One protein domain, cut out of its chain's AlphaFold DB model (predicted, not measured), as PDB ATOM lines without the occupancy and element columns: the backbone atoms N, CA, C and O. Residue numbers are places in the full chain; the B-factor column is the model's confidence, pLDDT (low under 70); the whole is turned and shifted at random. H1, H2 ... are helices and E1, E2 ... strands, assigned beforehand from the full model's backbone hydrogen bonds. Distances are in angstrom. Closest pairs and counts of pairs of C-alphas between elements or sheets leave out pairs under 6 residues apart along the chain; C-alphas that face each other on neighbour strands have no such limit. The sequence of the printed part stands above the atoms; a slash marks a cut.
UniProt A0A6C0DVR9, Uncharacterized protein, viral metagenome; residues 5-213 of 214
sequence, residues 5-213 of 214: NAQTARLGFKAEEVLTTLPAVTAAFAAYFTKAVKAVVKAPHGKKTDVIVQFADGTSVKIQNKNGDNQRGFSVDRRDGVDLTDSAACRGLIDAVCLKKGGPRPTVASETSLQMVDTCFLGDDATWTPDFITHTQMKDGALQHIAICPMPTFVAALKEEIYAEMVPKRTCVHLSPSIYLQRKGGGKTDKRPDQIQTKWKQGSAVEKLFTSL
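What this domain is: This is residues 5 to 213 of the 214 residues of an uncharacterized protein of viral metagenome (UniProt A0A6C0DVR9). Two lobes stand end to end: in one, a curled, strongly twisted sheet, E1 E2 E3 E5 E6, wraps partly round the long helix H1, with H2 packed on it too; in the other, H4 and H5 cover a twisted sheet, E4 E10 E9 E8 E7. H6 runs from the first lobe alongside H5, and the turn at residues 187 to 189 sticks out. The printed part has 209 residues with seven named helices and ten named strands, in the order H1 H2 E1 E2 E3 E4 H3 H4 H5 E5 E6 H6 E7 E8 E9 E10 H7. The class is mixed; the first sheet is mixed, the second antiparallel. The whole is compact, with a radius of gyration of the C-alphas of 17.7 A, but elongated, spanning 56 by 36 by 30 A.

How they stand to each other: The first sheet runs E1, residues 37 to 42, E2, 51 to 55, E3, 60 to 67, E5, 132 to 139, E6, 142 to 150. E1 E2 E3 form a meander, successive antiparallel hairpins; within hydrogen-bond range are N 41 and O 52, 2.9 A, and N 53 and O 61, 2.9 A. E3 and E5 are parallel, with N 66 and O 134 at 2.8 A. E5 and E6 form a hairpin, with N 135 and O 147 at 2.9 A. This sheet curls round H1, residues 5 to 21; with H2, residues 23 to 33, on the same face it makes two layers. The closest C-alphas of H1 and E1 are Thr 20 and Val 40, 4.8 A. The second sheet runs E4, 74 to 79, E10, 196 to 200, E9, 179 to 183, E8, 172 to 174, E7, 167 to 169. E7 E8 E9 E10 form another meander of hairpins, with N 174 and O 167, N 181 and O 173, and N 199 and O 180 each at 2.8 A; N 76 and O 198 of E4 and E10 are 3.0 A apart. H4, residues 88 to 97, and H5, 110 to 122, are on this sheet, again two layers; H3, 81 to 84, is on the same face as H5. H5 touches H6, residues 151 to 160, closest at C-alphas Leu 114 and Lys 159, 6.3 A, at a shallow tilt of 19 degrees, opposite ways. H7, residues 204 to 207, only grazes the first sheet. Every O i to N i+4 pair is within range in H1, H2, H4, H5 and H6; H3 and H7 are too short for one.

Where its parts are: H1 measures 24.6 A from C-alpha 5 at (261.246, 227.074, 296.009), E6 24.6 A and H5 18.0 A. C-alpha 207 ends H7 at (284.014, 226.854, 303.093).

The domain as a whole: The C-alphas farthest apart, Ala 56 and Gly 103, are 57.0 A apart. The printed part has no cut; the links H4 to H5 and E9 to E10 are long. Residues 187 to 188 and 204 have pLDDT under 70.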
ATOM      1  N   ASN A   5     260.568 225.780 296.128       70.69
ATOM      2  CA  ASN A   5     261.246 227.074 296.009       70.69
ATOM      3  C   ASN A   5     260.646 228.143 296.937       70.69
ATOM      4  O   ASN A   5     261.389 228.934 297.513       70.69
ATOM      5  N   ALA A   6     259.319 228.158 297.108       74.06
ATOM      6  CA  ALA A   6     258.655 229.084 298.025       74.06
ATOM      7  C   ALA A   6     258.997 228.773 299.492       74.06
ATOM      8  O   ALA A   6     259.194 229.691 300.285       74.06
ATOM      9  N   GLN A   7     259.131 227.491 299.845       80.12
ATOM     10  CA  GLN A   7     259.590 227.080 301.175       80.12
ATOM     11  C   GLN A   7     261.044 227.504 301.425       80.12
ATOM     12  O   GLN A   7     261.328 228.098 302.461       80.12
ATOM     13  N   THR A   8     261.949 227.288 300.461       80.19
ATOM     14  CA  THR A   8     263.348 227.741 300.555       80.19
ATOM     15  C   THR A   8     263.449 229.257 300.733       80.19
ATOM     16  O   THR A   8     264.182 229.715 301.605       80.19
ATOM     17  N   ALA A   9     262.681 230.040 299.967       78.88
ATOM     18  CA  ALA A   9     262.660 231.496 300.114       78.88
ATOM     19  C   ALA A   9     262.162 231.930 301.504       78.88
ATOM     20  O   ALA A   9     262.783 232.771 302.149       78.88
ATOM     21  N   ARG A  10     261.087 231.306 302.008       84.44
ATOM     22  CA  ARG A  10     260.559 231.579 303.354       84.44
ATOM     23  C   ARG A  10     261.575 231.255 304.451       84.44
ATOM     24  O   ARG A  10     261.674 232.005 305.415       84.44
ATOM     25  N   LEU A  11     262.329 230.164 304.311       83.88
ATOM     26  CA  LEU A  11     263.399 229.817 305.250       83.88
ATOM     27  C   LEU A  11     264.557 230.819 305.203       83.88
ATOM     28  O   LEU A  11     265.119 231.113 306.251       83.88
ATOM     29  N   GLY A  12     264.895 231.360 304.029       84.19
ATOM     30  CA  GLY A  12     265.863 232.456 303.899       84.19
ATOM     31  C   GLY A  12     265.438 233.697 304.685       84.19
ATOM     32  O   GLY A  12     266.168 234.140 305.566       84.19
ATOM     33  N   PHE A  13     264.207 234.174 304.469       88.38
ATOM     34  CA  PHE A  13     263.680 235.332 305.204       88.38
ATOM     35  C   PHE A  13     263.571 235.092 306.709       88.38
ATOM     36  O   PHE A  13     263.859 235.993 307.492       88.38
ATOM     37  N   LYS A  14     263.187 233.876 307.116       90.69
ATOM     38  CA  LYS A  14     263.164 233.499 308.530       90.69
ATOM     39  C   LYS A  14     264.571 233.501 309.131       90.69
ATOM     40  O   LYS A  14     264.731 233.942 310.258       90.69
ATOM     41  N   ALA A  15     265.588 233.035 308.405       91.00
ATOM     42  CA  ALA A  15     266.968 233.091 308.887       91.00
ATOM     43  C   ALA A  15     267.420 234.542 309.115       91.00
ATOM     44  O   ALA A  15     267.972 234.842 310.166       91.00
ATOM     45  N   GLU A  16     267.123 235.455 308.184       93.38
ATOM     46  CA  GLU A  16     267.396 236.892 308.362       93.38
ATOM     47  C   GLU A  16     266.682 237.476 309.589       93.38
ATOM     48  O   GLU A  16     267.269 238.245 310.337       93.38
ATOM     49  N   GLU A  17     265.421 237.110 309.818       94.25
ATOM     50  CA  GLU A  17     264.661 237.548 310.994       94.25
ATOM     51  C   GLU A  17     265.283 237.028 312.298       94.25
ATOM     52  O   GLU A  17     265.473 237.785 313.254       94.25
ATOM     53  N   VAL A  18     265.668 235.752 312.331       94.19
ATOM     54  CA  VAL A  18     266.316 235.146 313.500       94.19
ATOM     55  C   VAL A  18     267.675 235.790 313.775       94.19
ATOM     56  O   VAL A  18     267.983 236.053 314.935       94.19
ATOM     57  N   LEU A  19     268.446 236.142 312.737       95.12
ATOM     58  CA  LEU A  19     269.696 236.896 312.897       95.12
ATOM     59  C   LEU A  19     269.488 238.241 313.612       95.12
ATOM     60  O   LEU A  19     270.382 238.694 314.319       95.12
ATOM     61  N   THR A  20     268.322 238.873 313.453       96.12
ATOM     62  CA  THR A  20     268.016 240.172 314.081       96.12
ATOM     63  C   THR A  20     267.410 240.078 315.481       96.12
ATOM     64  O   THR A  20     267.374 241.073 316.197       96.12
ATOM     65  N   THR A  21     266.915 238.906 315.884       94.62
ATOM     66  CA  THR A  21     266.085 238.764 317.097       94.62
ATOM     67  C   THR A  21     266.676 237.832 318.147       94.62
ATOM     68  O   THR A  21     266.347 237.966 319.325       94.62
ATOM     69  N   LEU A  22     267.546 236.896 317.763       94.94
ATOM     70  CA  LEU A  22     268.093 235.895 318.674       94.94
ATOM     71  C   LEU A  22     269.284 236.462 319.479       94.94
ATOM     72  O   LEU A  22     270.318 236.760 318.880       94.94
ATOM     73  N   PRO A  23     269.223 236.544 320.827       96.00
ATOM     74  CA  PRO A  23     270.303 237.136 321.630       96.00
ATOM     75  C   PRO A  23     271.671 236.463 321.459       96.00
ATOM     76  O   PRO A  23     272.698 237.136 321.507       96.00
ATOM     77  N   ALA A  24     271.692 235.149 321.202       96.06
ATOM     78  CA  ALA A  24     272.926 234.411 320.930       96.06
ATOM     79  C   ALA A  24     273.659 234.933 319.679       96.06
ATOM     80  O   ALA A  24     274.884 234.971 319.660       96.06
ATOM     81  N   VAL A  25     272.923 235.405 318.664       96.88
ATOM     82  CA  VAL A  25     273.506 236.005 317.454       96.88
ATOM     83  C   VAL A  25     274.203 237.316 317.799       96.88
ATOM     84  O   VAL A  25     275.357 237.518 317.427       96.88
ATOM     85  N   THR A  26     273.537 238.184 318.563       97.06
ATOM     86  CA  THR A  26     274.115 239.445 319.046       97.06
ATOM     87  C   THR A  26     275.388 239.203 319.852       97.06
ATOM     88  O   THR A  26     276.396 239.867 319.612       97.06
ATOM     89  N   ALA A  27     275.367 238.233 320.772       97.50
ATOM     90  CA  ALA A  27     276.531 237.871 321.576       97.50
ATOM     91  C   ALA A  27     277.692 237.355 320.711       97.50
ATOM     92  O   ALA A  27     278.832 237.777 320.896       97.50
ATOM     93  N   ALA A  28     277.405 236.502 319.727       97.88
ATOM     94  CA  ALA A  28     278.431 235.961 318.848       97.88
ATOM     95  C   ALA A  28     279.030 237.015 317.908       97.88
ATOM     96  O   ALA A  28     280.244 237.043 317.724       97.88
ATOM     97  N   PHE A  29     278.222 237.934 317.367       98.31
ATOM     98  CA  PHE A  29     278.753 239.076 316.620       98.31
ATOM     99  C   PHE A  29     279.588 239.995 317.509       98.31
ATOM    100  O   PHE A  29     280.654 240.431 317.083       98.31
ATOM    101  N   ALA A  30     279.160 240.257 318.746       98.06
ATOM    102  CA  ALA A  30     279.945 241.067 319.671       98.06
ATOM    103  C   ALA A  30     281.315 240.440 319.960       98.06
ATOM    104  O   ALA A  30     282.325 241.146 319.961       98.06
ATOM    105  N   ALA A  31     281.357 239.116 320.136       98.12
ATOM    106  CA  ALA A  31     282.594 238.364 320.307       98.12
ATOM    107  C   ALA A  31     283.477 238.413 319.050       98.12
ATOM    108  O   ALA A  31     284.642 238.788 319.146       98.12
ATOM    109  N   TYR A  32     282.923 238.105 317.873       98.44
ATOM    110  CA  TYR A  32     283.668 238.088 316.608       98.44
ATOM    111  C   TYR A  32     284.255 239.457 316.250       98.44
ATOM    112  O   TYR A  32     285.421 239.562 315.882       98.44
ATOM    113  N   PHE A  33     283.461 240.522 316.383       98.12
ATOM    114  CA  PHE A  33     283.910 241.880 316.077       98.12
ATOM    115  C   PHE A  33     284.682 242.530 317.222       98.12
ATOM    116  O   PHE A  33     285.202 243.628 317.039       98.12
ATOM    117  N   THR A  34     284.761 241.890 318.393       98.00
ATOM    118  CA  THR A  34     285.354 242.456 319.617       98.00
ATOM    119  C   THR A  34     284.770 243.831 319.974       98.00
ATOM    120  O   THR A  34     285.466 244.736 320.431       98.00
ATOM    121  N   LYS A  35     283.465 244.006 319.729       98.06
ATOM    122  CA  LYS A  35     282.743 245.278 319.869       98.06
ATOM    123  C   LYS A  35     281.374 245.070 320.500       98.06
ATOM    124  O   LYS A  35     280.667 244.124 320.170       98.06
ATOM    125  N   ALA A  36     280.953 246.006 321.346       98.12
ATOM    126  CA  ALA A  36     279.600 246.000 321.890       98.12
ATOM    127  C   ALA A  36     278.568 246.239 320.773       98.12
ATOM    128  O   ALA A  36     278.569 247.289 320.124       98.12
ATOM    129  N   VAL A  37     277.684 245.265 320.556       98.44
ATOM    130  CA  VAL A  37     276.597 245.356 319.574       98.44
ATOM    131  C   VAL A  37     275.406 246.067 320.208       98.44
ATOM    132  O   VAL A  37     274.875 245.628 321.224       98.44
ATOM    133  N   LYS A  38     274.978 247.167 319.588       97.88
ATOM    134  CA  LYS A  38     273.777 247.920 319.962       97.88
ATOM    135  C   LYS A  38     272.517 247.242 319.428       97.88
ATOM    136  O   LYS A  38     271.535 247.124 320.151       97.88
ATOM    137  N   ALA A  39     272.535 246.842 318.158       97.88
ATOM    138  CA  ALA A  39     271.402 246.205 317.497       97.88
ATOM    139  C   ALA A  39     271.845 245.430 316.252       97.88
ATOM    140  O   ALA A  39     272.867 245.742 315.639       97.88
ATOM    141  N   VAL A  40     271.028 244.462 315.844       98.31
ATOM    142  CA  VAL A  40     271.133 243.780 314.553       98.31
ATOM    143  C   VAL A  40     269.807 243.996 313.831       98.31
ATOM    144  O   VAL A  40     268.758 243.624 314.349       98.31
ATOM    145  N   VAL A  41     269.825 244.646 312.667       97.81
ATOM    146  CA  VAL A  41     268.605 245.086 311.965       97.81
ATOM    147  C   VAL A  41     268.583 244.608 310.520       97.81
ATOM    148  O   VAL A  41     269.632 244.406 309.910       97.81
ATOM    149  N   LYS A  42     267.390 244.449 309.941       97.50
ATOM    150  CA  LYS A  42     267.257 244.116 308.518       97.50
ATOM    151  C   LYS A  42     267.623 245.315 307.647       97.50
ATOM    152  O   LYS A  42     267.214 246.441 307.931       97.50
ATOM    153  N   ALA A  43     268.336 245.059 306.559       96.94
ATOM    154  CA  ALA A  43     268.487 246.037 305.492       96.94
ATOM    155  C   ALA A  43     267.175 246.179 304.686       96.94
ATOM    156  O   ALA A  43     266.313 245.291 304.730       96.94
ATOM    157  N   PRO A  44     266.992 247.281 303.934       95.12
ATOM    158  CA  PRO A  44     265.861 247.443 303.032       95.12
ATOM    159  C   PRO A  44     265.772 246.306 302.011       95.12
ATOM    160  O   PRO A  44     266.778 245.824 301.491       95.12
ATOM    161  N   HIS A  45     264.544 245.905 301.687       90.94
ATOM    162  CA  HIS A  45     264.307 244.822 300.740       90.94
ATOM    163  C   HIS A  45     264.895 245.127 299.351       90.94
ATOM    164  O   HIS A  45     264.784 246.244 298.847       90.94
ATOM    165  N   GLY A  46     265.475 244.105 298.713       89.12
ATOM    166  CA  GLY A  46     266.032 244.199 297.359       89.12
ATOM    167  C   GLY A  46     267.450 244.771 297.289       89.12
ATOM    168  O   GLY A  46     267.960 244.981 296.193       89.12
ATOM    169  N   LYS A  47     268.090 245.020 298.435       94.56
ATOM    170  CA  LYS A  47     269.502 245.401 298.514       94.56
ATOM    171  C   LYS A  47     270.402 244.171 298.609       94.56
ATOM    172  O   LYS A  47     269.943 243.062 298.862       94.56
ATOM    173  N   LYS A  48     271.698 244.370 298.346       95.75
ATOM    174  CA  LYS A  48     272.686 243.284 298.364       95.75
ATOM    175  C   LYS A  48     273.027 242.823 299.783       95.75
ATOM    176  O   LYS A  48     273.316 241.649 300.001       95.75
ATOM    177  N   THR A  49     272.970 243.762 300.720       97.88
ATOM    178  CA  THR A  49     273.000 243.526 302.163       97.88
ATOM    179  C   THR A  49     271.635 243.042 302.639       97.88
ATOM    180  O   THR A  49     270.622 243.623 302.255       97.88
ATOM    181  N   ASP A  50     271.622 242.047 303.522       97.56
ATOM    182  CA  ASP A  50     270.405 241.505 304.133       97.56
ATOM    183  C   ASP A  50     270.239 241.991 305.587       97.56
ATOM    184  O   ASP A  50     269.126 242.286 306.033       97.56
ATOM    185  N   VAL A  51     271.348 242.122 306.328       98.06
ATOM    186  CA  VAL A  51     271.378 242.490 307.755       98.06
ATOM    187  C   VAL A  51     272.490 243.508 308.029       98.06
ATOM    188  O   VAL A  51     273.538 243.481 307.387       98.06
ATOM    189  N   ILE A  52     272.278 244.400 308.996       98.62
ATOM    190  CA  ILE A  52     273.252 245.387 309.472       98.62
ATOM    191  C   ILE A  52     273.489 245.161 310.965       98.62
ATOM    192  O   ILE A  52     272.536 245.148 311.747       98.62
ATOM    193  N   VAL A  53     274.750 245.028 311.369       98.69
ATOM    194  CA  VAL A  53     275.154 245.028 312.782       98.69
ATOM    195  C   VAL A  53     275.558 246.447 313.151       98.69
ATOM    196  O   VAL A  53     276.471 247.011 312.551       98.69
ATOM    197  N   GLN A  54     274.862 247.038 314.116       98.62
ATOM    198  CA  GLN A  54     275.121 248.379 314.632       98.62
ATOM    199  C   GLN A  54     275.842 248.268 315.970       98.62
ATOM    200  O   GLN A  54     275.370 247.573 316.874       98.62
ATOM    201  N   PHE A  55     276.961 248.965 316.122       98.69
ATOM    202  CA  PHE A  55     277.763 248.946 317.343       98.69
ATOM    203  C   PHE A  55     277.449 250.140 318.249       98.69
ATOM    204  O   PHE A  55     276.885 251.152 317.824       98.69
ATOM    205  N   ALA A  56     277.807 250.021 319.528       98.19
ATOM    206  CA  ALA A  56     277.615 251.084 320.515       98.19
ATOM    207  C   ALA A  56     278.476 252.333 320.235       98.19
ATOM    208  O   ALA A  56     278.096 253.427 320.639       98.19
ATOM    209  N   ASP A  57     279.588 252.180 319.507       97.88
ATOM    210  CA  ASP A  57     280.476 253.272 319.078       97.88
ATOM    211  C   ASP A  57     279.930 254.078 317.877       97.88
ATOM    212  O   ASP A  57     280.590 254.992 317.389       97.88
ATOM    213  N   GLY A  58     278.731 253.743 317.387       98.00
ATOM    214  CA  GLY A  58     278.089 254.394 316.244       98.00
ATOM    215  C   GLY A  58     278.513 253.847 314.878       98.00
ATOM    216  O   GLY A  58     277.913 254.220 313.870       98.00
ATOM    217  N   THR A  59     279.494 252.940 314.819       98.38
ATOM    218  CA  THR A  59     279.874 252.257 313.575       98.38
ATOM    219  C   THR A  59     278.908 251.118 313.240       98.38
ATOM    220  O   THR A  59     278.099 250.682 314.066       98.38
ATOM    221  N   SER A  60     278.966 250.621 312.003       98.44
ATOM    222  CA  SER A  60     278.157 249.478 311.576       98.44
ATOM    223  C   SER A  60     278.870 248.644 310.521       98.44
ATOM    224  O   SER A  60     279.774 249.142 309.851       98.44
ATOM    225  N   VAL A  61     278.445 247.391 310.376       98.56
ATOM    226  CA  VAL A  61     278.863 246.501 309.285       98.56
ATOM    227  C   VAL A  61     277.647 245.890 308.604       98.56
ATOM    228  O   VAL A  61     276.635 245.581 309.243       98.56
ATOM    229  N   LYS A  62     277.752 245.708 307.294       98.75
ATOM    230  CA  LYS A  62     276.722 245.163 306.413       98.75
ATOM    231  C   LYS A  62     277.012 243.705 306.090       98.75
ATOM    232  O   LYS A  62     278.127 243.345 305.719       98.75
ATOM    233  N   ILE A  63     275.992 242.866 306.191       98.56
ATOM    234  CA  ILE A  63     276.098 241.420 306.016       98.56
ATOM    235  C   ILE A  63     275.119 240.952 304.940       98.56
ATOM    236  O   ILE A  63     273.917 241.216 305.012       98.56
ATOM    237  N   GLN A  64     275.625 240.200 303.966       97.81
ATOM    238  CA  GLN A  64     274.805 239.341 303.113       97.81
ATOM    239  C   GLN A  64     274.675 237.956 303.763       97.81
ATOM    240  O   GLN A  64     275.674 237.363 304.157       97.81
ATOM    241  N   ASN A  65     273.468 237.409 303.854       96.50
ATOM    242  CA  ASN A  65     273.202 236.090 304.419       96.50
ATOM    243  C   ASN A  65     272.871 235.067 303.325       96.50
ATOM    244  O   ASN A  65     272.151 235.336 302.357       96.50
ATOM    245  N   LYS A  66     273.366 233.843 303.498       94.50
ATOM    246  CA  LYS A  66     272.973 232.668 302.718       94.50
ATOM    247  C   LYS A  66     272.584 231.556 303.678       94.50
ATOM    248  O   LYS A  66     273.413 231.077 304.436       94.50
ATOM    249  N   ASN A  67     271.320 231.140 303.636       93.06
ATOM    250  CA  ASN A  67     270.802 230.087 304.507       93.06
ATOM    251  C   ASN A  67     270.648 228.744 303.781       93.06
ATOM    252  O   ASN A  67     270.101 228.689 302.673       93.06
ATOM    253  N   GLY A  68     271.015 227.665 304.469       88.69
ATOM    254  CA  GLY A  68     270.699 226.278 304.137       88.69
ATOM    255  C   GLY A  68     271.888 225.472 303.623       88.69
ATOM    256  O   GLY A  68     272.991 225.979 303.470       88.69
ATOM    257  N   ASP A  69     271.635 224.203 303.324       81.62
ATOM    258  CA  ASP A  69     272.558 223.328 302.602       81.62
ATOM    259  C   ASP A  69     272.040 223.181 301.168       81.62
ATOM    260  O   ASP A  69     270.985 222.587 300.915       81.62
ATOM    261  N   ASN A  70     272.719 223.828 300.222       77.44
ATOM    262  CA  ASN A  70     272.285 223.851 298.837       77.44
ATOM    263  C   ASN A  70     273.392 223.363 297.910       77.44
ATOM    264  O   ASN A  70     274.149 224.144 297.336       77.44
ATOM    265  N   GLN A  71     273.380 222.058 297.651       75.19
ATOM    266  CA  GLN A  71     274.279 221.413 296.689       75.19
ATOM    267  C   GLN A  71     274.148 221.950 295.253       75.19
ATOM    268  O   GLN A  71     275.045 221.768 294.428       75.19
ATOM    269  N   ARG A  72     273.027 222.610 294.928       81.25
ATOM    270  CA  ARG A  72     272.816 223.293 293.642       81.25
ATOM    271  C   ARG A  72     273.227 224.764 293.690       81.25
ATOM    272  O   ARG A  72     273.063 225.454 292.697       81.25
ATOM    273  N   GLY A  73     273.764 225.253 294.795       88.75
ATOM    274  CA  GLY A  73     274.248 226.613 294.954       88.75
ATOM    275  C   GLY A  73     273.174 227.649 295.278       88.75
ATOM    276  O   GLY A  73     272.015 227.567 294.851       88.75
ATOM    277  N   PHE A  74     273.582 228.638 296.061       92.38
ATOM    278  CA  PHE A  74     272.774 229.742 296.548       92.38
ATOM    279  C   PHE A  74     272.607 230.814 295.483       92.38
ATOM    280  O   PHE A  74     273.557 231.169 294.793       92.38
ATOM    281  N   SER A  75     271.405 231.382 295.390       93.00
ATOM    282  CA  SER A  75     271.196 232.597 294.604       93.00
ATOM    283  C   SER A  75     271.967 233.744 295.242       93.00
ATOM    284  O   SER A  75     271.729 234.074 296.409       93.00
ATOM    285  N   VAL A  76     272.844 234.377 294.475       94.44
ATOM    286  CA  VAL A  76     273.578 235.563 294.934       94.44
ATOM    287  C   VAL A  76     273.059 236.824 294.266       94.44
ATOM    288  O   VAL A  76     272.951 237.841 294.940       94.44
ATOM    289  N   ASP A  77     272.632 236.735 293.010       95.19
ATOM    290  CA  ASP A  77     272.096 237.863 292.255       95.19
ATOM    291  C   ASP A  77     271.051 237.387 291.234       95.19
ATOM    292  O   ASP A  77     270.991 236.193 290.900       95.19
ATOM    293  N   ARG A  78     270.180 238.299 290.792       93.56
ATOM    294  CA  ARG A  78     269.174 238.021 289.769       93.56
ATOM    295  C   ARG A  78     268.817 239.276 288.981       93.56
ATOM    296  O   ARG A  78     268.200 240.186 289.533       93.56
ATOM    297  N   ARG A  79     269.092 239.258 287.678       93.38
ATOM    298  CA  ARG A  79     268.960 240.411 286.777       93.38
ATOM    299  C   ARG A  79     268.480 240.004 285.397       93.38
ATOM    300  O   ARG A  79     268.552 238.832 285.025       93.38
ATOM    301  N   ASP A  80     267.972 240.965 284.641       92.12
ATOM    302  CA  ASP A  80     267.791 240.777 283.208       92.12
ATOM    303  C   ASP A  80     269.178 240.772 282.535       92.12
ATOM    304  O   ASP A  80     270.125 241.367 283.044       92.12
ATOM    305  N   GLY A  81     269.350 240.036 281.431       87.62
ATOM    306  CA  GLY A  81     270.688 239.793 280.859       87.62
ATOM    307  C   GLY A  81     271.440 241.068 280.449       87.62
ATOM    308  O   GLY A  81     272.666 241.088 280.472       87.62
ATOM    309  N   VAL A  82     270.701 242.129 280.118       89.00
ATOM    310  CA  VAL A  82     271.242 243.460 279.803       89.00
ATOM    311  C   VAL A  82     271.779 244.195 281.031       89.00
ATOM    312  O   VAL A  82     272.747 244.925 280.899       89.00
ATOM    313  N   ASP A  83     271.223 243.939 282.219       91.00
ATOM    314  CA  ASP A  83     271.664 244.561 283.477       91.00
ATOM    315  C   ASP A  83     272.813 243.779 284.140       91.00
ATOM    316  O   ASP A  83     273.309 244.164 285.200       91.00
ATOM    317  N   LEU A  84     273.182 242.625 283.567       90.69
ATOM    318  CA  LEU A  84     274.244 241.755 284.069       90.69
ATOM    319  C   LEU A  84     275.594 242.036 283.393       90.69
ATOM    320  O   LEU A  84     276.635 241.831 284.010       90.69
ATOM    321  N   THR A  85     275.593 242.434 282.114       93.12
ATOM    322  CA  THR A  85     276.820 242.704 281.354       93.12
ATOM    323  C   THR A  85     276.574 243.502 280.075       93.12
ATOM    324  O   THR A  85     275.628 243.247 279.319       93.12
ATOM    325  N   ASP A  86     277.528 244.376 279.760       92.69
ATOM    326  CA  ASP A  86     277.587 245.101 278.492       92.69
ATOM    327  C   ASP A  86     278.181 244.271 277.338       92.69
ATOM    328  O   ASP A  86     277.998 244.621 276.166       92.69
ATOM    329  N   SER A  87     278.792 243.117 277.626       96.19
ATOM    330  CA  SER A  87     279.392 242.232 276.620       96.19
ATOM    331  C   SER A  87     278.336 241.567 275.732       96.19
ATOM    332  O   SER A  87     277.585 240.686 276.160       96.19
ATOM    333  N   ALA A  88     278.313 241.940 274.447       95.81
ATOM    334  CA  ALA A  88     277.422 241.337 273.455       95.81
ATOM    335  C   ALA A  88     277.675 239.830 273.280       95.81
ATOM    336  O   ALA A  88     276.721 239.058 273.177       95.81
ATOM    337  N   ALA A  89     278.944 239.406 273.313       97.19
ATOM    338  CA  ALA A  89     279.313 237.993 273.274       97.19
ATOM    339  C   ALA A  89     278.724 237.241 274.477       97.19
ATOM    340  O   ALA A  89     278.093 236.198 274.311       97.19
ATOM    341  N   CYS A  90     278.839 237.805 275.680       97.19
ATOM    342  CA  CYS A  90     278.286 237.177 276.873       97.19
ATOM    343  C   CYS A  90     276.756 237.094 276.842       97.19
ATOM    344  O   CYS A  90     276.199 236.028 277.112       97.19
ATOM    345  N   ARG A  91     276.066 238.162 276.417       96.38
ATOM    346  CA  ARG A  91     274.609 238.123 276.212       96.38
ATOM    347  C   ARG A  91     274.205 237.055 275.196       96.38
ATOM    348  O   ARG A  91     273.274 236.301 275.462       96.38
ATOM    349  N   GLY A  92     274.935 236.934 274.085       96.94
ATOM    350  CA  GLY A  92     274.715 235.883 273.088       96.94
ATOM    351  C   GLY A  92     274.871 234.474 273.668       96.94
ATOM    352  O   GLY A  92     274.016 233.615 273.451       96.94
ATOM    353  N   LEU A  93     275.911 234.245 274.475       98.00
ATOM    354  CA  LEU A  93     276.130 232.962 275.146       98.00
ATOM    355  C   LEU A  93     275.011 232.632 276.151       98.00
ATOM    356  O   LEU A  93     274.507 231.507 276.174       98.00
ATOM    357  N   ILE A  94     274.595 233.610 276.960       97.00
ATOM    358  CA  ILE A  94     273.482 233.483 277.913       97.00
ATOM    359  C   ILE A  94     272.174 233.151 277.184       97.00
ATOM    360  O   ILE A  94     271.455 232.236 277.595       97.00
ATOM    361  N   ASP A  95     271.871 233.853 276.096       96.44
ATOM    362  CA  ASP A  95     270.671 233.631 275.292       96.44
ATOM    363  C   ASP A  95     270.638 232.213 274.710       96.44
ATOM    364  O   ASP A  95     269.644 231.489 274.857       96.44
ATOM    365  N   ALA A  96     271.751 231.787 274.108       96.94
ATOM    366  CA  ALA A  96     271.871 230.473 273.495       96.94
ATOM    367  C   ALA A  96     271.737 229.336 274.520       96.94
ATOM    368  O   ALA A  96     271.096 228.317 274.238       96.94
ATOM    369  N   VAL A  97     272.321 229.501 275.712       96.94
ATOM    370  CA  VAL A  97     272.485 228.424 276.703       96.94
ATOM    371  C   VAL A  97     271.468 228.513 277.841       96.94
ATOM    372  O   VAL A  97     270.694 227.577 278.053       96.94
ATOM    373  N   CYS A  98     271.448 229.620 278.584       96.50
ATOM    374  CA  CYS A  98     270.590 229.789 279.758       96.50
ATOM    375  C   CYS A  98     269.118 229.935 279.359       96.50
ATOM    376  O   CYS A  98     268.252 229.284 279.951       96.50
ATOM    377  N   LEU A  99     268.831 230.752 278.339       94.12
ATOM    378  CA  LEU A  99     267.463 230.988 277.857       94.12
ATOM    379  C   LEU A  99     267.005 229.990 276.791       94.12
ATOM    380  O   LEU A  99     265.837 230.005 276.410       94.12
ATOM    381  N   LYS A 100     267.889 229.076 276.371       93.38
ATOM    382  CA  LYS A 100     267.608 228.016 275.391       93.38
ATOM    383  C   LYS A 100     267.118 228.545 274.037       93.38
ATOM    384  O   LYS A 100     266.363 227.853 273.358       93.38
ATOM    385  N   LYS A 101     267.547 229.744 273.628       93.00
ATOM    386  CA  LYS A 101     267.207 230.296 272.307       93.00
ATOM    387  C   LYS A 101     267.964 229.602 271.162       93.00
ATOM    388  O   LYS A 101     267.604 229.778 270.005       93.00
ATOM    389  N   GLY A 102     268.974 228.784 271.478       88.31
ATOM    390  CA  GLY A 102     269.841 228.153 270.482       88.31
ATOM    391  C   GLY A 102     270.805 229.155 269.837       88.31
ATOM    392  O   GLY A 102     270.976 230.263 270.334       88.31
ATOM    393  N   GLY A 103     271.452 228.758 268.742       91.19
ATOM    394  CA  GLY A 103     272.386 229.616 268.006       91.19
ATOM    395  C   GLY A 103     273.855 229.499 268.445       91.19
ATOM    396  O   GLY A 103     274.214 228.571 269.182       91.19
ATOM    397  N   PRO A 104     274.720 230.406 267.944       92.69
ATOM    398  CA  PRO A 104     276.152 230.390 268.220       92.69
ATOM    399  C   PRO A 104     276.460 230.509 269.712       92.69
ATOM    400  O   PRO A 104     275.783 231.221 270.452       92.69
ATOM    401  N   ARG A 105     277.522 229.830 270.149       95.81
ATOM    402  CA  ARG A 105     278.051 229.919 271.514       95.81
ATOM    403  C   ARG A 105     279.395 230.638 271.457       95.81
ATOM    404  O   ARG A 105     280.407 229.963 271.286       95.81
ATOM    405  N   PRO A 106     279.405 231.979 271.497       97.00
ATOM    406  CA  PRO A 106     280.645 232.731 271.410       97.00
ATOM    407  C   PRO A 106     281.530 232.440 272.623       97.00
ATOM    408  O   PRO A 106     281.033 232.231 273.733       97.00
ATOM    409  N   THR A 107     282.839 232.467 272.400       97.81
ATOM    410  CA  THR A 107     283.831 232.466 273.471       97.81
ATOM    411  C   THR A 107     283.748 233.775 274.249       97.81
ATOM    412  O   THR A 107     283.640 234.854 273.662       97.81
ATOM    413  N   VAL A 108     283.790 233.681 275.578       98.12
ATOM    414  CA  VAL A 108     283.763 234.833 276.485       98.12
ATOM    415  C   VAL A 108     284.924 234.696 277.453       98.12
ATOM    416  O   VAL A 108     284.956 233.741 278.228       98.12
ATOM    417  N   ALA A 109     285.856 235.643 277.397       97.56
ATOM    418  CA  ALA A 109     287.069 235.638 278.203       97.56
ATOM    419  C   ALA A 109     286.812 235.992 279.682       97.56
ATOM    420  O   ALA A 109     285.763 236.542 280.051       97.56
ATOM    421  N   SER A 110     287.785 235.662 280.532       97.31
ATOM    422  CA  SER A 110     287.711 235.777 281.991       97.31
ATOM    423  C   SER A 110     287.424 237.184 282.516       97.31
ATOM    424  O   SER A 110     286.825 237.315 283.579       97.31
ATOM    425  N   GLU A 111     287.765 238.243 281.785       97.25
ATOM    426  CA  GLU A 111     287.564 239.634 282.211       97.25
ATOM    427  C   GLU A 111     286.081 239.936 282.434       97.25
ATOM    428  O   GLU A 111     285.713 240.564 283.427       97.25
ATOM    429  N   THR A 112     285.210 239.419 281.558       97.12
ATOM    430  CA  THR A 112     283.754 239.550 281.737       97.12
ATOM    431  C   THR A 112     283.299 238.785 282.980       97.12
ATOM    432  O   THR A 112     282.437 239.253 283.721       97.12
ATOM    433  N   SER A 113     283.893 237.619 283.244       97.56
ATOM    434  CA  SER A 113     283.573 236.826 284.430       97.56
ATOM    435  C   SER A 113     283.974 237.530 285.724       97.56
ATOM    436  O   SER A 113     283.189 237.553 286.669       97.56
ATOM    437  N   LEU A 114     285.158 238.145 285.760       97.25
ATOM    438  CA  LEU A 114     285.649 238.903 286.912       97.25
ATOM    439  C   LEU A 114     284.732 240.090 287.233       97.25
ATOM    440  O   LEU A 114     284.349 240.261 288.390       97.25
ATOM    441  N   GLN A 115     284.321 240.848 286.211       95.12
ATOM    442  CA  GLN A 115     283.350 241.938 286.360       95.12
ATOM    443  C   GLN A 115     282.009 241.431 286.899       95.12
ATOM    444  O   GLN A 115     281.452 242.008 287.830       95.12
ATOM    445  N   MET A 116     281.507 240.311 286.368       95.31
ATOM    446  CA  MET A 116     280.258 239.714 286.845       95.31
ATOM    447  C   MET A 116     280.330 239.281 288.305       95.31
ATOM    448  O   MET A 116     279.330 239.408 289.009       95.31
ATOM    449  N   VAL A 117     281.470 238.764 288.773       96.06
ATOM    450  CA  VAL A 117     281.644 238.442 290.195       96.06
ATOM    451  C   VAL A 117     281.482 239.705 291.041       96.06
ATOM    452  O   VAL A 117     280.706 239.684 291.993       96.06
ATOM    453  N   ASP A 118     282.112 240.818 290.673       95.50
ATOM    454  CA  ASP A 118     281.950 242.068 291.423       95.50
ATOM    455  C   ASP A 118     280.494 242.541 291.426       95.50
ATOM    456  O   ASP A 118     279.893 242.671 292.492       95.50
ATOM    457  N   THR A 119     279.873 242.682 290.255       94.12
ATOM    458  CA  THR A 119     278.466 243.098 290.136       94.12
ATOM    459  C   THR A 119     277.533 242.190 290.940       94.12
ATOM    460  O   THR A 119     276.679 242.657 291.695       94.12
ATOM    461  N   CYS A 120     277.702 240.870 290.827       96.12
ATOM    462  CA  CYS A 120     276.794 239.907 291.441       96.12
ATOM    463  C   CYS A 120     277.016 239.715 292.937       96.12
ATOM    464  O   CYS A 120     276.099 239.236 293.598       96.12
ATOM    465  N   PHE A 121     278.194 239.998 293.496       96.56
ATOM    466  CA  PHE A 121     278.483 239.790 294.924       96.56
ATOM    467  C   PHE A 121     278.564 241.092 295.723       96.56
ATOM    468  O   PHE A 121     278.227 241.082 296.907       96.56
ATOM    469  N   LEU A 122     278.885 242.211 295.080       96.19
ATOM    470  CA  LEU A 122     279.005 243.522 295.720       96.19
ATOM    471  C   LEU A 122     277.799 244.429 295.434       96.19
ATOM    472  O   LEU A 122     277.468 245.275 296.266       96.19
ATOM    473  N   GLY A 123     277.089 244.193 294.324       94.19
ATOM    474  CA  GLY A 123     276.003 245.055 293.849       94.19
ATOM    475  C   GLY A 123     276.511 246.386 293.283       94.19
ATOM    476  O   GLY A 123     277.683 246.717 293.421       94.19
ATOM    477  N   ASP A 124     275.619 247.163 292.665       92.19
ATOM    478  CA  ASP A 124     275.994 248.447 292.030       92.19
ATOM    479  C   ASP A 124     275.796 249.653 292.957       92.19
ATOM    480  O   ASP A 124     276.267 250.753 292.686       92.19
ATOM    481  N   ASP A 125     275.066 249.462 294.057       94.62
ATOM    482  CA  ASP A 125     274.801 250.499 295.046       94.62
ATOM    483  C   ASP A 125     275.812 250.377 296.187       94.62
ATOM    484  O   ASP A 125     275.632 249.568 297.105       94.62
ATOM    485  N   ALA A 126     276.862 251.202 296.130       95.06
ATOM    486  CA  ALA A 126     277.955 251.223 297.105       95.06
ATOM    487  C   ALA A 126     277.471 251.386 298.559       95.06
ATOM    488  O   ALA A 126     278.089 250.872 299.497       95.06
ATOM    489  N   THR A 127     276.320 252.034 298.766       97.00
ATOM    490  CA  THR A 127     275.692 252.177 300.090       97.00
ATOM    491  C   THR A 127     275.388 250.814 300.705       97.00
ATOM    492  O   THR A 127     275.542 250.620 301.911       97.00
ATOM    493  N   TRP A 128     275.009 249.845 299.872       97.56
ATOM    494  CA  TRP A 128     274.544 248.519 300.273       97.56
ATOM    495  C   TRP A 128     275.492 247.387 299.892       97.56
ATOM    496  O   TRP A 128     275.107 246.218 300.014       97.56
ATOM    497  N   THR A 129     276.718 247.705 299.477       98.00
ATOM    498  CA  THR A 129     277.777 246.706 299.334       98.00
ATOM    499  C   THR A 129     278.047 246.058 300.695       98.00
ATOM    500  O   THR A 129     278.272 246.790 301.664       98.00
ATOM    501  N   PRO A 130     277.966 244.721 300.801       98.44
ATOM    502  CA  PRO A 130     278.182 244.010 302.054       98.44
ATOM    503  C   PRO A 130     279.666 243.975 302.428       98.44
ATOM    504  O   PRO A 130     280.524 243.724 301.584       98.44
ATOM    505  N   ASP A 131     279.952 244.152 303.715       98.69
ATOM    506  CA  ASP A 131     281.294 244.024 304.288       98.69
ATOM    507  C   ASP A 131     281.623 242.552 304.588       98.69
ATOM    508  O   ASP A 131     282.776 242.124 304.510       98.69
ATOM    509  N   PHE A 132     280.594 241.753 304.892       98.75
ATOM    510  CA  PHE A 132     280.702 240.331 305.214       98.75
ATOM    511  C   PHE A 132     279.639 239.497 304.501       98.75
ATOM    512  O   PHE A 132     278.554 239.974 304.151       98.75
ATOM    513  N   ILE A 133     279.932 238.210 304.355       97.88
ATOM    514  CA  ILE A 133     278.958 237.178 304.016       97.88
ATOM    515  C   ILE A 133     278.813 236.207 305.186       97.88
ATOM    516  O   ILE A 133     279.797 235.810 305.808       97.88
ATOM    517  N   THR A 134     277.580 235.816 305.485       96.94
ATOM    518  CA  THR A 134     277.271 234.764 306.455       96.94
ATOM    519  C   THR A 134     276.665 233.558 305.766       96.94
ATOM    520  O   THR A 134     275.884 233.682 304.817       96.94
ATOM    521  N   HIS A 135     277.027 232.380 306.261       95.00
ATOM    522  CA  HIS A 135     276.359 231.128 305.954       95.00
ATOM    523  C   HIS A 135     275.620 230.660 307.203       95.00
ATOM    524  O   HIS A 135     276.223 230.479 308.259       95.00
ATOM    525  N   THR A 136     274.307 230.504 307.089       94.81
ATOM    526  CA  THR A 136     273.434 230.078 308.183       94.81
ATOM    527  C   THR A 136     272.807 228.728 307.879       94.81
ATOM    528  O   THR A 136     272.559 228.382 306.722       94.81
ATOM    529  N   GLN A 137     272.531 227.946 308.919       92.81
ATOM    530  CA  GLN A 137     271.758 226.713 308.794       92.81
ATOM    531  C   GLN A 137     270.600 226.721 309.784       92.81
ATOM    532  O   GLN A 137     270.786 226.696 311.000       92.81
ATOM    533  N   MET A 138     269.385 226.752 309.242       91.12
ATOM    534  CA  MET A 138     268.150 226.605 310.004       91.12
ATOM    535  C   MET A 138     267.680 225.146 309.987       91.12
ATOM    536  O   MET A 138     267.584 224.543 308.915       91.12
ATOM    537  N   LYS A 139     267.282 224.612 311.142       88.12
ATOM    538  CA  LYS A 139     266.623 223.302 311.276       88.12
ATOM    539  C   LYS A 139     265.440 223.425 312.226       88.12
ATOM    540  O   LYS A 139     265.549 224.081 313.255       88.12
ATOM    541  N   ASP A 140     264.290 222.874 311.840       86.69
ATOM    542  CA  ASP A 140     263.057 222.879 312.647       86.69
ATOM    543  C   ASP A 140     262.654 224.272 313.173       86.69
ATOM    544  O   ASP A 140     262.034 224.442 314.216       86.69
ATOM    545  N   GLY A 141     263.000 225.311 312.405       82.25
ATOM    546  CA  GLY A 141     262.697 226.696 312.736       82.25
ATOM    547  C   GLY A 141     263.664 227.374 313.707       82.25
ATOM    548  O   GLY A 141     263.449 228.560 313.958       82.25
ATOM    549  N   ALA A 142     264.706 226.684 314.169       89.00
ATOM    550  CA  ALA A 142     265.790 227.224 314.979       89.00
ATOM    551  C   ALA A 142     267.067 227.401 314.146       89.00
ATOM    552  O   ALA A 142     267.332 226.637 313.215       89.00
ATOM    553  N   LEU A 143     267.861 228.413 314.493       92.81
ATOM    554  CA  LEU A 143     269.199 228.599 313.942       92.81
ATOM    555  C   LEU A 143     270.142 227.615 314.630       92.81
ATOM    556  O   LEU A 143     270.144 227.531 315.854       92.81
ATOM    557  N   GLN A 144     270.857 226.819 313.844       94.38
ATOM    558  CA  GLN A 144     271.749 225.767 314.342       94.38
ATOM    559  C   GLN A 144     273.215 226.106 314.151       94.38
ATOM    560  O   GLN A 144     274.032 225.641 314.929       94.38
ATOM    561  N   HIS A 145     273.526 226.858 313.099       94.81
ATOM    562  CA  HIS A 145     274.891 227.227 312.781       94.81
ATOM    563  C   HIS A 145     274.932 228.593 312.108       94.81
ATOM    564  O   HIS A 145     274.076 228.904 311.262       94.81
ATOM    565  N   ILE A 146     275.953 229.371 312.445       96.12
ATOM    566  CA  ILE A 146     276.351 230.577 311.724       96.12
ATOM    567  C   ILE A 146     277.853 230.530 311.517       96.12
ATOM    568  O   ILE A 146     278.616 230.347 312.461       96.12
ATOM    569  N   ALA A 147     278.285 230.819 310.298       96.75
ATOM    570  CA  ALA A 147     279.661 231.198 310.049       96.75
ATOM    571  C   ALA A 147     279.732 232.476 309.220       96.75
ATOM    572  O   ALA A 147     278.803 232.808 308.479       96.75
ATOM    573  N   ILE A 148     280.838 233.200 309.350       98.19
ATOM    574  CA  ILE A 148     281.043 234.515 308.743       98.19
ATOM    575  C   ILE A 148     282.385 234.581 308.011       98.19
ATOM    576  O   ILE A 148     283.369 233.981 308.436       98.19
ATOM    577  N   CYS A 149     282.424 235.316 306.903       97.94
ATOM    578  CA  CYS A 149     283.631 235.584 306.130       97.94
ATOM    579  C   CYS A 149     283.638 237.054 305.674       97.94
ATOM    580  O   CYS A 149     282.585 237.556 305.260       97.94
ATOM    581  N   PRO A 150     284.778 237.768 305.729       98.50
ATOM    582  CA  PRO A 150     284.904 239.075 305.086       98.50
ATOM    583  C   PRO A 150     284.595 238.982 303.587       98.50
ATOM    584  O   PRO A 150     285.152 238.141 302.879       98.50
ATOM    585  N   MET A 151     283.730 239.864 303.082       98.00
ATOM    586  CA  MET A 151     283.330 239.858 301.672       98.00
ATOM    587  C   MET A 151     284.523 240.046 300.714       98.00
ATOM    588  O   MET A 151     284.582 239.312 299.727       98.00
ATOM    589  N   PRO A 152     285.512 240.929 300.984       97.75
ATOM    590  CA  PRO A 152     286.684 241.058 300.117       97.75
ATOM    591  C   PRO A 152     287.491 239.759 299.995       97.75
ATOM    592  O   PRO A 152     287.871 239.373 298.893       97.75
ATOM    593  N   THR A 153     287.697 239.049 301.110       97.69
ATOM    594  CA  THR A 153     288.389 237.750 301.137       97.69
ATOM    595  C   THR A 153     287.621 236.703 300.339       97.69
ATOM    596  O   THR A 153     288.198 235.986 299.523       97.69
ATOM    597  N   PHE A 154     286.306 236.641 300.537       97.06
ATOM    598  CA  PHE A 154     285.434 235.712 299.835       97.06
ATOM    599  C   PHE A 154     285.422 235.957 298.317       97.06
ATOM    600  O   PHE A 154     285.593 235.022 297.538       97.06
ATOM    601  N   VAL A 155     285.272 237.212 297.883       96.94
ATOM    602  CA  VAL A 155     285.275 237.585 296.458       96.94
ATOM    603  C   VAL A 155     286.635 237.335 295.811       96.94
ATOM    604  O   VAL A 155     286.673 236.835 294.689       96.94
ATOM    605  N   ALA A 156     287.742 237.630 296.498       96.62
ATOM    606  CA  ALA A 156     289.080 237.340 295.987       96.62
ATOM    607  C   ALA A 156     289.256 235.840 295.700       96.62
ATOM    608  O   ALA A 156     289.612 235.472 294.582       96.62
ATOM    609  N   ALA A 157     288.884 234.975 296.646       95.44
ATOM    610  CA  ALA A 157     288.959 233.525 296.461       95.44
ATOM    611  C   ALA A 157     288.067 233.020 295.311       95.44
ATOM    612  O   ALA A 157     288.450 232.120 294.569       95.44
ATOM    613  N   LEU A 158     286.883 233.613 295.123       95.31
ATOM    614  CA  LEU A 158     286.013 233.296 293.985       95.31
ATOM    615  C   LEU A 158     286.617 233.710 292.637       95.31
ATOM    616  O   LEU A 158     286.348 233.068 291.624       95.31
ATOM    617  N   LYS A 159     287.415 234.779 292.604       96.00
ATOM    618  CA  LYS A 159     288.092 235.245 291.388       96.00
ATOM    619  C   LYS A 159     289.283 234.364 291.008       96.00
ATOM    620  O   LYS A 159     289.534 234.188 289.820       96.00
ATOM    621  N   GLU A 160     289.970 233.775 291.984       95.00
ATOM    622  CA  GLU A 160     291.107 232.867 291.759       95.00
ATOM    623  C   GLU A 160     290.721 231.574 291.022       95.00
ATOM    624  O   GLU A 160     291.551 230.971 290.347       95.00
ATOM    625  N   GLU A 161     289.459 231.146 291.116       94.12
ATOM    626  CA  GLU A 161     288.961 229.927 290.464       94.12
ATOM    627  C   GLU A 161     288.287 230.170 289.098       94.12
ATOM    628  O   GLU A 161     287.713 229.241 288.518       94.12
ATOM    629  N   ILE A 162     288.304 231.406 288.589       96.88
ATOM    630  CA  ILE A 162     287.670 231.765 287.315       96.88
ATOM    631  C   ILE A 162     288.366 231.045 286.159       96.88
ATOM    632  O   ILE A 162     289.590 231.024 286.044       96.88
ATOM    633  N   TYR A 163     287.569 230.447 285.274       97.88
ATOM    634  CA  TYR A 163     288.090 229.856 284.046       97.88
ATOM    635  C   TYR A 163     288.596 230.948 283.098       97.88
ATOM    636  O   TYR A 163     288.009 232.026 283.025       97.88
ATOM    637  N   ALA A 164     289.612 230.626 282.290       98.00
ATOM    638  CA  ALA A 164     290.092 231.511 281.223       98.00
ATOM    639  C   ALA A 164     288.963 231.936 280.262       98.00
ATOM    640  O   ALA A 164     288.938 233.066 279.778       98.00
ATOM    641  N   GLU A 165     287.996 231.042 280.041       98.38
ATOM    642  CA  GLU A 165     286.794 231.295 279.254       98.38
ATOM    643  C   GLU A 165     285.559 230.725 279.959       98.38
ATOM    644  O   GLU A 165     285.622 229.677 280.609       98.38
ATOM    645  N   MET A 166     284.407 231.381 279.809       98.44
ATOM    646  CA  MET A 166     283.143 230.869 280.345       98.44
ATOM    647  C   MET A 166     282.790 229.504 279.739       98.44
ATOM    648  O   MET A 166     282.799 229.321 278.522       98.44
ATOM    649  N   VAL A 167     282.380 228.554 280.583       98.12
ATOM    650  CA  VAL A 167     282.109 227.169 280.169       98.12
ATOM    651  C   VAL A 167     280.600 226.889 280.130       98.12
ATOM    652  O   VAL A 167     279.970 226.736 281.183       98.12
ATOM    653  N   PRO A 168     279.975 226.754 278.947       97.38
ATOM    654  CA  PRO A 168     278.567 226.388 278.851       97.38
ATOM    655  C   PRO A 168     278.343 224.904 279.184       97.38
ATOM    656  O   PRO A 168     278.968 224.012 278.610       97.38
ATOM    657  N   LYS A 169     277.395 224.609 280.080       94.62
ATOM    658  CA  LYS A 169     276.988 223.247 280.464       94.62
ATOM    659  C   LYS A 169     275.472 223.122 280.512       94.62
ATOM    660  O   LYS A 169     274.822 223.681 281.390       94.62
ATOM    661  N   ARG A 170     274.901 222.304 279.621       91.38
ATOM    662  CA  ARG A 170     273.448 222.063 279.503       91.38
ATOM    663  C   ARG A 170     272.653 223.372 279.389       91.38
ATOM    664  O   ARG A 170     272.495 223.878 278.288       91.38
ATOM    665  N   THR A 171     272.157 223.892 280.510       94.25
ATOM    666  CA  THR A 171     271.319 225.099 280.617       94.25
ATOM    667  C   THR A 171     271.960 226.184 281.485       94.25
ATOM    668  O   THR A 171     271.259 227.064 281.981       94.25
ATOM    669  N   CYS A 172     273.261 226.064 281.742       96.81
ATOM    670  CA  CYS A 172     274.026 226.951 282.601       96.81
ATOM    671  C   CYS A 172     275.284 227.427 281.878       96.81
ATOM    672  O   CYS A 172     275.856 226.692 281.073       96.81
ATOM    673  N   VAL A 173     275.757 228.618 282.221       98.06
ATOM    674  CA  VAL A 173     277.081 229.117 281.827       98.06
ATOM    675  C   VAL A 173     277.916 229.231 283.094       98.06
ATOM    676  O   VAL A 173     277.519 229.917 284.027       98.06
ATOM    677  N   HIS A 174     279.030 228.514 283.168       97.81
ATOM    678  CA  HIS A 174     279.899 228.502 284.340       97.81
ATOM    679  C   HIS A 174     281.012 229.532 284.185       97.81
ATOM    680  O   HIS A 174     281.713 229.528 283.175       97.81
ATOM    681  N   LEU A 175     281.190 230.368 285.205       97.50
ATOM    682  CA  LEU A 175     282.320 231.294 285.300       97.50
ATOM    683  C   LEU A 175     283.524 230.614 285.961       97.50
ATOM    684  O   LEU A 175     284.668 230.896 285.630       97.50
ATOM    685  N   SER A 176     283.236 229.684 286.869       95.44
ATOM    686  CA  SER A 176     284.199 228.913 287.647       95.44
ATOM    687  C   SER A 176     283.571 227.573 288.078       95.44
ATOM    688  O   SER A 176     282.409 227.279 287.744       95.44
ATOM    689  N   PRO A 177     284.289 226.710 288.817       92.88
ATOM    690  CA  PRO A 177     283.686 225.560 289.487       92.88
ATOM    691  C   PRO A 177     282.583 225.943 290.487       92.88
ATOM    692  O   PRO A 177     281.598 225.201 290.596       92.88
ATOM    693  N   SER A 178     282.709 227.089 291.171       93.31
ATOM    694  CA  SER A 178     281.775 227.511 292.221       93.31
ATOM    695  C   SER A 178     280.747 228.545 291.766       93.31
ATOM    696  O   SER A 178     279.801 228.797 292.506       93.31
ATOM    697  N   ILE A 179     280.840 229.122 290.564       95.75
ATOM    698  CA  ILE A 179     279.904 230.161 290.107       95.75
ATOM    699  C   ILE A 179     279.350 229.839 288.725       95.75
ATOM    700  O   ILE A 179     280.078 229.529 287.778       95.75
ATOM    701  N   TYR A 180     278.029 229.939 288.596       97.19
ATOM    702  CA  TYR A 180     277.356 229.745 287.322       97.19
ATOM    703  C   TYR A 180     276.094 230.597 287.177       97.19
ATOM    704  O   TYR A 180     275.425 230.954 288.148       97.19
ATOM    705  N   LEU A 181     275.764 230.884 285.925       97.38
ATOM    706  CA  LEU A 181     274.560 231.564 285.479       97.38
ATOM    707  C   LEU A 181     273.543 230.527 285.024       97.38
ATOM    708  O   LEU A 181     273.886 229.564 284.338       97.38
ATOM    709  N   GLN A 182     272.280 230.741 285.360       95.81
ATOM    710  CA  GLN A 182     271.168 229.974 284.808       95.81
ATOM    711  C   GLN A 182     269.935 230.858 284.677       95.81
ATOM    712  O   GLN A 182     269.779 231.835 285.406       95.81
ATOM    713  N   ARG A 183     268.993 230.476 283.817       94.94
ATOM    714  CA  ARG A 183     267.649 231.059 283.856       94.94
ATOM    715  C   ARG A 183     267.042 230.850 285.251       94.94
ATOM    716  O   ARG A 183     267.108 229.742 285.796       94.94
ATOM    717  N   LYS A 184     266.428 231.890 285.823       91.31
ATOM    718  CA  LYS A 184     265.654 231.809 287.075       91.31
ATOM    719  C   LYS A 184     264.610 230.700 286.960       91.31
ATOM    720  O   LYS A 184     264.448 229.886 287.869       91.31
ATOM    721  N   GLY A 185     263.915 230.681 285.825       85.62
ATOM    722  CA  GLY A 185     262.777 229.815 285.588       85.62
ATOM    723  C   GLY A 185     261.592 230.203 286.470       85.62
ATOM    724  O   GLY A 185     261.583 231.234 287.157       85.62
ATOM    725  N   GLY A 186     260.565 229.363 286.442       77.50
ATOM    726  CA  GLY A 186     259.321 229.643 287.139       77.50
ATOM    727  C   GLY A 186     258.121 228.961 286.505       77.50
ATOM    728  O   GLY A 186     258.237 228.325 285.455       77.50
ATOM    729  N   GLY A 187     256.979 229.082 287.174       67.81
ATOM    730  CA  GLY A 187     255.686 228.667 286.635       67.81
ATOM    731  C   GLY A 187     255.125 229.692 285.648       67.81
ATOM    732  O   GLY A 187     255.684 230.769 285.465       67.81
ATOM    733  N   LYS A 188     253.969 229.384 285.048       66.19
ATOM    734  CA  LYS A 188     253.284 230.273 284.085       66.19
ATOM    735  C   LYS A 188     252.928 231.660 284.651       66.19
ATOM    736  O   LYS A 188     252.667 232.572 283.884       66.19
ATOM    737  N   THR A 189     252.898 231.807 285.974       74.56
ATOM    738  CA  THR A 189     252.515 233.037 286.682       74.56
ATOM    739  C   THR A 189     253.706 233.822 287.241       74.56
ATOM    740  O   THR A 189     253.513 234.885 287.831       74.56
ATOM    741  N   ASP A 190     254.940 233.326 287.084       75.75
ATOM    742  CA  ASP A 190     256.136 234.069 287.489       75.75
ATOM    743  C   ASP A 190     256.321 235.285 286.569       75.75
ATOM    744  O   ASP A 190     256.391 235.150 285.353       75.75
ATOM    745  N   LYS A 191     256.451 236.482 287.153       78.56
ATOM    746  CA  LYS A 191     256.522 237.745 286.394       78.56
ATOM    747  C   LYS A 191     257.792 237.906 285.549       78.56
ATOM    748  O   LYS A 191     257.790 238.689 284.610       78.56
ATOM    749  N   ARG A 192     258.889 237.236 285.922       86.00
ATOM    750  CA  ARG A 192     260.215 237.398 285.294       86.00
ATOM    751  C   ARG A 192     260.989 236.073 285.220       86.00
ATOM    752  O   ARG A 192     262.000 235.914 285.905       86.00
ATOM    753  N   PRO A 193     260.503 235.076 284.460       87.69
ATOM    754  CA  PRO A 193     261.127 233.755 284.400       87.69
ATOM    755  C   PRO A 193     262.463 233.762 283.643       87.69
ATOM    756  O   PRO A 193     263.279 232.867 283.865       87.69
ATOM    757  N   ASP A 194     262.685 234.767 282.791       91.69
ATOM    758  CA  ASP A 194     263.859 234.893 281.916       91.69
ATOM    759  C   ASP A 194     265.002 235.700 282.528       91.69
ATOM    760  O   ASP A 194     266.069 235.799 281.931       91.69
ATOM    761  N   GLN A 195     264.827 236.199 283.754       94.38
ATOM    762  CA  GLN A 195     265.954 236.743 284.494       94.38
ATOM    763  C   GLN A 195     267.037 235.682 284.669       94.38
ATOM    764  O   GLN A 195     266.759 234.505 284.931       94.38
ATOM    765  N   ILE A 196     268.279 236.122 284.564       96.62
ATOM    766  CA  ILE A 196     269.455 235.317 284.835       96.62
ATOM    767  C   ILE A 196     269.714 235.359 286.329       96.62
ATOM    768  O   ILE A 196     269.712 236.412 286.959       96.62
ATOM    769  N   GLN A 197     269.880 234.178 286.902       95.62
ATOM    770  CA  GLN A 197     270.220 233.980 288.293       95.62
ATOM    771  C   GLN A 197     271.677 233.543 288.371       95.62
ATOM    772  O   GLN A 197     272.030 232.467 287.873       95.62
ATOM    773  N   THR A 198     272.492 234.354 289.036       96.75
ATOM    774  CA  THR A 198     273.858 233.985 289.400       96.75
ATOM    775  C   THR A 198     273.803 233.142 290.660       96.75
ATOM    776  O   THR A 198     273.155 233.506 291.653       96.75
ATOM    777  N   LYS A 199     274.464 231.988 290.619       95.56
ATOM    778  CA  LYS A 199     274.510 231.046 291.727       95.56
ATOM    779  C   LYS A 199     275.929 230.759 292.161       95.56
ATOM    780  O   LYS A 199     276.789 230.488 291.332       95.56
ATOM    781  N   TRP A 200     276.105 230.739 293.474       94.62
ATOM    782  CA  TRP A 200     277.315 230.283 294.136       94.62
ATOM    783  C   TRP A 200     277.103 228.875 294.684       94.62
ATOM    784  O   TRP A 200     276.274 228.663 295.568       94.62
ATOM    785  N   LYS A 201     277.825 227.898 294.149       90.31
ATOM    786  CA  LYS A 201     277.902 226.542 294.677       90.31
ATOM    787  C   LYS A 201     278.964 226.508 295.766       90.31
ATOM    788  O   LYS A 201     280.123 226.798 295.504       90.31
ATOM    789  N   GLN A 202     278.561 226.117 296.967       78.75
ATOM    790  CA  GLN A 202     279.498 225.927 298.062       78.75
ATOM    791  C   GLN A 202     280.498 224.825 297.678       78.75
ATOM    792  O   GLN A 202     280.107 223.731 297.261       78.75
ATOM    793  N   GLY A 203     281.782 225.170 297.714       70.12
ATOM    794  CA  GLY A 203     282.900 224.282 297.426       70.12
ATOM    795  C   GLY A 203     283.845 224.236 298.622       70.12
ATOM    796  O   GLY A 203     283.941 225.201 299.381       70.12
ATOM    797  N   SER A 204     284.583 223.134 298.763       63.78
ATOM    798  CA  SER A 204     285.411 222.848 299.943       63.78
ATOM    799  C   SER A 204     286.538 223.854 300.202       63.78
ATOM    800  O   SER A 204     287.063 223.901 301.310       63.78
ATOM    801  N   ALA A 205     286.967 224.620 299.195       72.88
ATOM    802  CA  ALA A 205     287.982 225.659 299.367       72.88
ATOM    803  C   ALA A 205     287.391 226.918 300.018       72.88
ATOM    804  O   ALA A 205     287.937 227.429 300.989       72.88
ATOM    805  N   VAL A 206     286.232 227.364 299.530       78.81
ATOM    806  CA  VAL A 206     285.562 228.579 300.004       78.81
ATOM    807  C   VAL A 206     284.957 228.382 301.398       78.81
ATOM    808  O   VAL A 206     284.960 229.310 302.197       78.81
ATOM    809  N   GLU A 207     284.500 227.172 301.738       79.69
ATOM    810  CA  GLU A 207     284.014 226.854 303.093       79.69
ATOM    811  C   GLU A 207     285.067 227.088 304.176       79.69
ATOM    812  O   GLU A 207     284.733 227.553 305.263       79.69
ATOM    813  N   LYS A 208     286.344 226.842 303.869       88.12
ATOM    814  CA  LYS A 208     287.452 227.035 304.816       88.12
ATOM    815  C   LYS A 208     287.723 228.505 305.142       88.12
ATOM    816  O   LYS A 208     288.466 228.779 306.076       88.12
ATOM    817  N   LEU A 209     287.145 229.438 304.383       93.44
ATOM    818  CA  LEU A 209     287.275 230.877 304.626       93.44
ATOM    819  C   LEU A 209     286.329 231.376 305.721       93.44
ATOM    820  O   LEU A 209     286.467 232.508 306.186       93.44
ATOM    821  N   PHE A 210     285.332 230.572 306.091       95.50
ATOM    822  CA  PHE A 210     284.325 230.959 307.062       95.50
ATOM    823  C   PHE A 210     284.793 230.644 308.483       95.50
ATOM    824  O   PHE A 210     285.228 229.537 308.789       95.50
ATOM    825  N   THR A 211     284.636 231.620 309.370       97.44
ATOM    826  CA  THR A 211     284.807 231.439 310.813       97.44
ATOM    827  C   THR A 211     283.461 231.074 311.420       97.44
ATOM    828  O   THR A 211     282.510 231.850 311.304       97.44
ATOM    829  N   SER A 212     283.367 229.899 312.044       96.62
ATOM    830  CA  SER A 212     282.163 229.491 312.777       96.62
ATOM    831  C   SER A 212     281.977 230.370 314.012       96.62
ATOM    832  O   SER A 212     282.938 230.673 314.718       96.62
ATOM    833  N   LEU A 213     280.744 230.813 314.235       96.19
ATOM    834  CA  LEU A 213     280.361 231.643 315.373       96.19
ATOM    835  C   LEU A 213     279.721 230.800 316.475       96.19
ATOM    836  O   LEU A 213     280.006 231.042 317.647       96.19
TER     837      LEU A 213